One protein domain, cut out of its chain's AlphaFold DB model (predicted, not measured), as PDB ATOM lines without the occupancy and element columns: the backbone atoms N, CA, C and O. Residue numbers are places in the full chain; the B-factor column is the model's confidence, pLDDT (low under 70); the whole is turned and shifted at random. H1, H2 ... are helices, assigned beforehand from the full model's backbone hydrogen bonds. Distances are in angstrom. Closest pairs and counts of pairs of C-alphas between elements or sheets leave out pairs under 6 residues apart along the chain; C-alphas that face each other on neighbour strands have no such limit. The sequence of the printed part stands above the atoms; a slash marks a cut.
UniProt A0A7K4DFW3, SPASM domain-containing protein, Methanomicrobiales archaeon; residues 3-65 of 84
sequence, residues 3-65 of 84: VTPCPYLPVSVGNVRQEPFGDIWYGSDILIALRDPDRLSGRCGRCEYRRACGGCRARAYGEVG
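This is residues 3 to 65 of the 84 residues of the protein "SPASM domain-containing protein" of Methanomicrobiales archaeon (UniProt A0A7K4DFW3). Three short helices, H1, H2 and H3, follow one another in a loose row along the longest axis, and the opening loop of residues 3 to 13 and the last helix, H4, lie beside that row on one and the same side. The opening loop runs out from Val 3, turns near Tyr 8 and folds back toward Val 13, while residues 47 to 56 lead from H3 across to H4. The printed part has 63 residues, with four named helices in the order H1, H2, H3, H4 and no named strand; its class is all helix, though under half of the residues, 26 of the 63, are in named elements. The whole is only just loose, close to compact, with a radius of gyration of the C-alphas of 12.8 A, and its elongated outline spans 39 by 22 by 15 A.

Residues 3 to 20 hold no named element, and their C-alphas lie 6 to 21 A from the mean of all C-alphas. H1, residues 21 to 27, is close to H2, residues 29 to 34, but not clearly touching it, with 2 pairs of C-alphas within 8 A. The closest C-alphas of the two are those of Trp 25 and Leu 31, 6.6 A apart. Their centres are 10.7 A apart, and their lines stand about perpendicular, at 86 degrees. H3, residues 42 to 46, is apart from H1 and from H2. H4, residues 57 to 64, is apart from H1 and H3, and only just apart from H2, with their closest C-alphas at 8.4 A. In H1, H2 and H4 every pair of O i and N i+4 is within hydrogen-bond range; in H3 it is 0 of 1, beside 1 of 2 pairs of O i and N i+3.

The printed part begins at C-alpha 3 at (140.074, 278.082, 266.543). H1 runs from Phe 21, C-alpha at (133.556, 273.672, 263.431), to Gly 27 and is 9.8 A long from first to last C-alpha. H2 runs from Asp 29 to Leu 34, over 8.6 A. H3 runs from Gly 42 to Arg 46, over 6.9 A. H4, the longest helix with 8 residues, runs from Arg 57 to Val 64 over 10.6 A and ends with its C-alpha at (160.590, 283.035, 259.971).

The two C-alphas farthest apart are those of Arg 17 and Glu 48, at 39.7 A, and the C-alphas of Val 3 and Gly 65 are 19.0 A apart. The printed part has no cut. The link from H1 to H2 is tight, with 1 residue; those from H2 to H3, with 7 residues, and from H3 to H4, with 10, are short, and no link is long. The mean pLDDT of the printed part is 97.2, and no printed residue is under 70.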
ATOM      1  N   VAL A   3     139.409 279.376 266.663       98.19
ATOM      2  CA  VAL A   3     140.074 278.082 266.543       98.19
ATOM      3  C   VAL A   3     141.504 278.360 266.102       98.19
ATOM      4  O   VAL A   3     141.711 279.112 265.154       98.19
ATOM      5  N   THR A   4     142.493 277.752 266.755       97.75
ATOM      6  CA  THR A   4     143.896 277.793 266.312       97.75
ATOM      7  C   THR A   4     144.410 276.367 266.082       97.75
ATOM      8  O   THR A   4     143.966 275.444 266.769       97.75
ATOM      9  N   PRO A   5     145.356 276.138 265.147       96.31
ATOM     10  CA  PRO A   5     145.909 274.800 264.907       96.31
ATOM     11  C   PRO A   5     146.760 274.268 266.074       96.31
ATOM     12  O   PRO A   5     147.010 273.071 266.176       96.31
ATOM     13  N   CYS A   6     147.254 275.165 266.930       96.62
ATOM     14  CA  CYS A   6     148.097 274.873 268.084       96.62
ATOM     15  C   CYS A   6     147.947 276.020 269.102       96.62
ATOM     16  O   CYS A   6     147.882 277.177 268.678       96.62
ATOM     17  N   PRO A   7     147.944 275.766 270.427       95.00
ATOM     18  CA  PRO A   7     147.877 276.830 271.438       95.00
ATOM     19  C   PRO A   7     149.074 277.798 271.399       95.00
ATOM     20  O   PRO A   7     148.966 278.915 271.893       95.00
ATOM     21  N   TYR A   8     150.199 277.389 270.801       95.38
ATOM     22  CA  TYR A   8     151.400 278.215 270.628       95.38
ATOM     23  C   TYR A   8     151.514 278.868 269.243       95.38
ATOM     24  O   TYR A   8     152.475 279.589 268.997       95.38
ATOM     25  N   LEU A   9     150.569 278.618 268.329       95.50
ATOM     26  CA  LEU A   9     150.528 279.255 267.014       95.50
ATOM     27  C   LEU A   9     149.439 280.344 267.030       95.50
ATOM     28  O   LEU A   9     148.257 279.994 267.005       95.50
ATOM     29  N   PRO A  10     149.791 281.645 267.069       93.38
ATOM     30  CA  PRO A  10     148.835 282.749 267.210       93.38
ATOM     31  C   PRO A  10     148.133 283.089 265.880       93.38
ATOM     32  O   PRO A  10     148.032 284.248 265.490       93.38
ATOM     33  N   VAL A  11     147.661 282.063 265.170       95.44
ATOM     34  CA  VAL A  11     146.981 282.166 263.876       95.44
ATOM     35  C   VAL A  11     145.588 281.563 264.026       95.44
ATOM     36  O   VAL A  11     145.443 280.346 264.165       95.44
ATOM     37  N   SER A  12     144.567 282.422 264.035       97.31
ATOM     38  CA  SER A  12     143.166 281.987 264.003       97.31
ATOM     39  C   SER A  12     142.821 281.454 262.615       97.31
ATOM     40  O   SER A  12     143.187 282.062 261.611       97.31
ATOM     41  N   VAL A  13     142.118 280.324 262.564       98.06
ATOM     42  CA  VAL A  13     141.674 279.672 261.320       98.06
ATOM     43  C   VAL A  13     140.158 279.716 261.108       98.06
ATOM     44  O   VAL A  13     139.682 279.176 260.117       98.06
ATOM     45  N   GLY A  14     139.417 280.343 262.026       98.12
ATOM     46  CA  GLY A  14     137.953 280.449 262.028       98.12
ATOM     47  C   GLY A  14     137.419 280.658 263.448       98.12
ATOM     48  O   GLY A  14     138.194 280.628 264.409       98.12
ATOM     49  N   ASN A  15     136.109 280.853 263.626       98.50
ATOM     50  CA  ASN A  15     135.510 281.061 264.957       98.50
ATOM     51  C   ASN A  15     134.181 280.307 265.119       98.50
ATOM     52  O   ASN A  15     133.201 280.607 264.443       98.50
ATOM     53  N   VAL A  16     134.098 279.393 266.096       98.31
ATOM     54  CA  VAL A  16     132.929 278.500 266.289       98.31
ATOM     55  C   VAL A  16     131.628 279.212 266.697       98.31
ATOM     56  O   VAL A  16     130.602 278.567 266.892       98.31
ATOM     57  N   ARG A  17     131.662 280.537 266.896       98.31
ATOM     58  CA  ARG A  17     130.473 281.380 267.123       98.31
ATOM     59  C   ARG A  17     129.932 282.019 265.841       98.31
ATOM     60  O   ARG A  17     128.903 282.683 265.903       98.31
ATOM     61  N   GLN A  18     130.643 281.873 264.725       98.31
ATOM     62  CA  GLN A  18     130.324 282.463 263.423       98.31
ATOM     63  C   GLN A  18     130.015 281.383 262.378       98.31
ATOM     64  O   GLN A  18     129.141 281.580 261.539       98.31
ATOM     65  N   GLU A  19     130.681 280.232 262.468       97.69
ATOM     66  CA  GLU A  19     130.598 279.129 261.505       97.69
ATOM     67  C   GLU A  19     130.705 277.756 262.214       97.69
ATOM     68  O   GLU A  19     131.284 277.664 263.306       97.69
ATOM     69  N   PRO A  20     130.152 276.670 261.639       98.50
ATOM     70  CA  PRO A  20     130.313 275.317 262.170       98.50
ATOM     71  C   PRO A  20     131.782 274.877 262.226       98.50
ATOM     72  O   PRO A  20     132.540 275.060 261.279       98.50
ATOM     73  N   PHE A  21     132.182 274.182 263.299       98.38
ATOM     74  CA  PHE A  21     133.556 273.672 263.431       98.38
ATOM     75  C   PHE A  21     133.977 272.737 262.280       98.38
ATOM     76  O   PHE A  21     135.149 272.712 261.917       98.38
ATOM     77  N   GLY A  22     133.036 271.987 261.694       98.56
ATOM     78  CA  GLY A  22     133.309 271.153 260.520       98.56
ATOM     79  C   GLY A  22     133.781 271.970 259.315       98.56
ATOM     80  O   GLY A  22     134.744 271.576 258.659       98.56
ATOM     81  N   ASP A  23     133.172 273.131 259.084       98.62
ATOM     82  CA  ASP A  23     133.481 273.994 257.943       98.62
ATOM     83  C   ASP A  23     134.861 274.646 258.127       98.62
ATOM     84  O   ASP A  23     135.684 274.588 257.215       98.62
ATOM     85  N   ILE A  24     135.192 275.094 259.348       98.56
ATOM     86  CA  ILE A  24     136.562 275.502 259.727       98.56
ATOM     87  C   ILE A  24     137.552 274.363 259.453       98.56
ATOM     88  O   ILE A  24     138.582 274.543 258.801       98.56
ATOM     89  N   TRP A  25     137.252 273.171 259.977       98.19
ATOM     90  CA  TRP A  25     138.171 272.036 259.982       98.19
ATOM     91  C   TRP A  25     138.460 271.484 258.584       98.19
ATOM     92  O   TRP A  25     139.577 271.025 258.335       98.19
ATOM     93  N   TYR A  26     137.489 271.505 257.671       98.19
ATOM     94  CA  TYR A  26     137.657 270.997 256.307       98.19
ATOM     95  C   TYR A  26     137.928 272.090 255.266       98.19
ATOM     96  O   TYR A  26     138.586 271.788 254.276       98.19
ATOM     97  N   GLY A  27     137.481 273.330 255.490       97.94
ATOM     98  CA  GLY A  27     137.602 274.446 254.545       97.94
ATOM     99  C   GLY A  27     138.785 275.391 254.775       97.94
ATOM    100  O   GLY A  27     139.158 276.109 253.852       97.94
ATOM    101  N   SER A  28     139.409 275.408 255.958       98.25
ATOM    102  CA  SER A  28     140.549 276.301 256.212       98.25
ATOM    103  C   SER A  28     141.792 275.905 255.406       98.25
ATOM    104  O   SER A  28     142.395 274.860 255.666       98.25
ATOM    105  N   ASP A  29     142.248 276.790 254.511       97.94
ATOM    106  CA  ASP A  29     143.489 276.640 253.731       97.94
ATOM    107  C   ASP A  29     144.713 276.316 254.598       97.94
ATOM    108  O   ASP A  29     145.575 275.533 254.199       97.94
ATOM    109  N   ILE A  30     144.777 276.883 255.807       97.56
ATOM    110  CA  ILE A  30     145.852 276.637 256.775       97.56
ATOM    111  C   ILE A  30     145.773 275.208 257.314       97.56
ATOM    112  O   ILE A  30     146.783 274.509 257.332       97.56
ATOM    113  N   LEU A  31     144.593 274.734 257.724       98.06
ATOM    114  CA  LEU A  31     144.439 273.355 258.206       98.06
ATOM    115  C   LEU A  31     144.606 272.330 257.079       98.06
ATOM    116  O   LEU A  31     145.094 271.228 257.319       98.06
ATOM    117  N   ILE A  32     144.222 272.667 255.846       98.38
ATOM    118  CA  ILE A  32     144.518 271.866 254.651       98.38
ATOM    119  C   ILE A  32     146.040 271.788 254.449       98.38
ATOM    120  O   ILE A  32     146.582 270.688 254.398       98.38
ATOM    121  N   ALA A  33     146.741 272.926 254.429       97.69
ATOM    122  CA  ALA A  33     148.192 272.982 254.246       97.69
ATOM    123  C   ALA A  33     148.968 272.235 255.342       97.69
ATOM    124  O   ALA A  33     149.898 271.495 255.042       97.69
ATOM    125  N   LEU A  34     148.567 272.379 256.609       97.12
ATOM    126  CA  LEU A  34     149.213 271.719 257.747       97.12
ATOM    127  C   LEU A  34     149.005 270.196 257.790       97.12
ATOM    128  O   LEU A  34     149.754 269.507 258.484       97.12
ATOM    129  N   ARG A  35     148.008 269.665 257.069       96.44
ATOM    130  CA  ARG A  35     147.783 268.218 256.899       96.44
ATOM    131  C   ARG A  35     148.482 267.642 255.665       96.44
ATOM    132  O   ARG A  35     148.459 266.427 255.487       96.44
ATOM    133  N   ASP A  36     149.103 268.482 254.842       97.75
ATOM    134  CA  ASP A  36     149.799 268.079 253.625       97.75
ATOM    135  C   ASP A  36     151.332 268.102 253.826       97.75
ATOM    136  O   ASP A  36     151.964 269.161 253.761       97.75
ATOM    137  N   PRO A  37     151.974 266.939 254.058       96.62
ATOM    138  CA  PRO A  37     153.418 266.860 254.259       96.62
ATOM    139  C   PRO A  37     154.224 267.074 252.968       96.62
ATOM    140  O   PRO A  37     155.453 267.133 253.033       96.62
ATOM    141  N   ASP A  38     153.579 267.137 251.798       97.19
ATOM    142  CA  ASP A  38     154.207 267.493 250.522       97.19
ATOM    143  C   ASP A  38     154.312 269.030 250.345       97.19
ATOM    144  O   ASP A  38     155.057 269.493 249.483       97.19
ATOM    145  N   ARG A  39     153.657 269.830 251.208       98.19
ATOM    146  CA  ARG A  39     153.731 271.310 251.230       98.19
ATOM    147  C   ARG A  39     154.748 271.900 252.211       98.19
ATOM    148  O   ARG A  39     154.897 273.120 252.260       98.19
ATOM    149  N   LEU A  40     155.430 271.072 253.001       98.19
ATOM    150  CA  LEU A  40     156.476 271.531 253.920       98.19
ATOM    151  C   LEU A  40     157.739 271.941 253.151       98.19
ATOM    152  O   LEU A  40     158.085 271.320 252.147       98.19
ATOM    153  N   SER A  41     158.459 272.950 253.642       97.81
ATOM    154  CA  SER A  41     159.710 273.432 253.041       97.81
ATOM    155  C   SER A  41     160.938 273.122 253.922       97.81
ATOM    156  O   SER A  41     160.846 272.408 254.928       97.81
ATOM    157  N   GLY A  42     162.127 273.577 253.506       96.62
ATOM    158  CA  GLY A  42     163.386 273.364 254.234       96.62
ATOM    159  C   GLY A  42     163.760 271.885 254.414       96.62
ATOM    160  O   GLY A  42     163.553 271.056 253.523       96.62
ATOM    161  N   ARG A  43     164.330 271.537 255.571       97.25
ATOM    162  CA  ARG A  43     164.612 270.150 255.980       97.25
ATOM    163  C   ARG A  43     163.343 269.321 256.087       97.25
ATOM    164  O   ARG A  43     163.316 268.199 255.595       97.25
ATOM    165  N   CYS A  44     162.275 269.881 256.653       97.75
ATOM    166  CA  CYS A  44     161.004 269.180 256.825       97.75
ATOM    167  C   CYS A  44     160.398 268.717 255.489       97.75
ATOM    168  O   CYS A  44     159.920 267.590 255.411       97.75
ATOM    169  N   GLY A  45     160.489 269.524 254.426       96.62
ATOM    170  CA  GLY A  45     160.017 269.154 253.084       96.62
ATOM    171  C   GLY A  45     160.762 267.982 252.435       96.62
ATOM    172  O   GLY A  45     160.159 267.184 251.718       96.62
ATOM    173  N   ARG A  46     162.065 267.838 252.715       95.75
ATOM    174  CA  ARG A  46     162.922 266.769 252.162       95.75
ATOM    175  C   ARG A  46     163.155 265.580 253.106       95.75
ATOM    176  O   ARG A  46     163.852 264.646 252.731       95.75
ATOM    177  N   CYS A  47     162.595 265.619 254.314       96.50
ATOM    178  CA  CYS A  47     162.798 264.610 255.351       96.50
ATOM    179  C   CYS A  47     162.089 263.289 255.021       96.50
ATOM    180  O   CYS A  47     160.894 263.264 254.729       96.50
ATOM    181  N   GLU A  48     162.797 262.172 255.157       95.44
ATOM    182  CA  GLU A  48     162.262 260.810 255.074       95.44
ATOM    183  C   GLU A  48     161.120 260.569 256.081       95.44
ATOM    184  O   GLU A  48     160.164 259.849 255.790       95.44
ATOM    185  N   TYR A  49     161.145 261.257 257.227       96.00
ATOM    186  CA  TYR A  49     160.105 261.182 258.253       96.00
ATOM    187  C   TYR A  49     158.917 262.128 258.040       96.00
ATOM    188  O   TYR A  49     157.990 262.095 258.848       96.00
ATOM    189  N   ARG A  50     158.882 262.946 256.977       95.50
ATOM    190  CA  ARG A  50     157.897 264.043 256.814       95.50
ATOM    191  C   ARG A  50     156.419 263.633 256.846       95.50
ATOM    192  O   ARG A  50     155.559 264.466 257.105       95.50
ATOM    193  N   ARG A  51     156.106 262.355 256.589       95.62
ATOM    194  CA  ARG A  51     154.738 261.797 256.686       95.62
ATOM    195  C   ARG A  51     154.337 261.369 258.108       95.62
ATOM    196  O   ARG A  51     153.152 261.199 258.362       95.62
ATOM    197  N   ALA A  52     155.301 261.192 259.013       95.88
ATOM    198  CA  ALA A  52     155.093 260.802 260.413       95.88
ATOM    199  C   ALA A  52     155.424 261.936 261.404       95.88
ATOM    200  O   ALA A  52     154.861 262.000 262.494       95.88
ATOM    201  N   CYS A  53     156.323 262.844 261.023       96.50
ATOM    202  CA  CYS A  53     156.730 264.012 261.787       96.50
ATOM    203  C   CYS A  53     156.698 265.244 260.880       96.50
ATOM    204  O   CYS A  53     157.244 265.215 259.783       96.50
ATOM    205  N   GLY A  54     156.098 266.340 261.346       95.25
ATOM    206  CA  GLY A  54     156.215 267.637 260.674       95.25
ATOM    207  C   GLY A  54     157.401 268.474 261.167       95.25
ATOM    208  O   GLY A  54     158.003 269.204 260.381       95.25
ATOM    209  N   GLY A  55     157.722 268.400 262.461       97.00
ATOM    210  CA  GLY A  55     158.372 269.493 263.196       97.00
ATOM    211  C   GLY A  55     157.347 270.500 263.748       97.00
ATOM    212  O   GLY A  55     156.192 270.538 263.315       97.00
ATOM    213  N   CYS A  56     157.733 271.303 264.739       97.62
ATOM    214  CA  CYS A  56     156.844 272.271 265.377       97.62
ATOM    215  C   CYS A  56     156.552 273.480 264.473       97.62
ATOM    216  O   CYS A  56     157.411 274.324 264.217       97.62
ATOM    217  N   ARG A  57     155.289 273.619 264.061       97.69
ATOM    218  CA  ARG A  57     154.804 274.720 263.206       97.69
ATOM    219  C   ARG A  57     154.767 276.073 263.917       97.69
ATOM    220  O   ARG A  57     154.971 277.098 263.281       97.69
ATOM    221  N   ALA A  58     154.581 276.075 265.238       97.69
ATOM    222  CA  ALA A  58     154.673 277.291 266.046       97.69
ATOM    223  C   ALA A  58     156.107 277.854 266.094       97.69
ATOM    224  O   ALA A  58     156.273 279.068 266.098       97.69
ATOM    225  N   ARG A  59     157.139 276.992 266.076       97.62
ATOM    226  CA  ARG A  59     158.545 277.428 265.993       97.62
ATOM    227  C   ARG A  59     158.899 277.953 264.609       97.62
ATOM    228  O   ARG A  59     159.440 279.042 264.522       97.62
ATOM    229  N   ALA A  60     158.531 277.220 263.556       98.06
ATOM    230  CA  ALA A  60     158.704 277.665 262.170       98.06
ATOM    231  C   ALA A  60     158.115 279.075 261.957       98.06
ATOM    232  O   ALA A  60     158.808 279.997 261.530       98.06
ATOM    233  N   TYR A  61     156.868 279.278 262.394       98.00
ATOM    234  CA  TYR A  61     156.204 280.577 262.330       98.00
ATOM    235  C   TYR A  61     156.857 281.648 263.213       98.00
ATOM    236  O   TYR A  61     156.997 282.789 262.782       98.00
ATOM    237  N   GLY A  62     157.257 281.301 264.440       97.31
ATOM    238  CA  GLY A  62     157.898 282.240 265.363       97.31
ATOM    239  C   GLY A  62     159.280 282.718 264.905       97.31
ATOM    240  O   GLY A  62     159.650 283.843 265.219       97.31
ATOM    241  N   GLU A  63     160.011 281.886 264.160       97.00
ATOM    242  CA  GLU A  63     161.360 282.186 263.666       97.00
ATOM    243  C   GLU A  63     161.341 282.960 262.338       97.00
ATOM    244  O   GLU A  63     162.034 283.965 262.197       97.00
ATOM    245  N   VAL A  64     160.546 282.506 261.354       96.50
ATOM    246  CA  VAL A  64     160.590 283.035 259.971       96.50
ATOM    247  C   VAL A  64     159.245 283.520 259.421       96.50
ATOM    248  O   VAL A  64     159.167 283.923 258.263       96.50
ATOM    249  N   GLY A  65     158.171 283.492 260.215       96.56
ATOM    250  CA  GLY A  65     156.832 283.928 259.792       96.56
ATOM    251  C   GLY A  65     156.088 282.958 258.862       96.56
ATOM    252  O   GLY A  65     154.959 283.246 258.470       96.56
TER     253      GLY A  65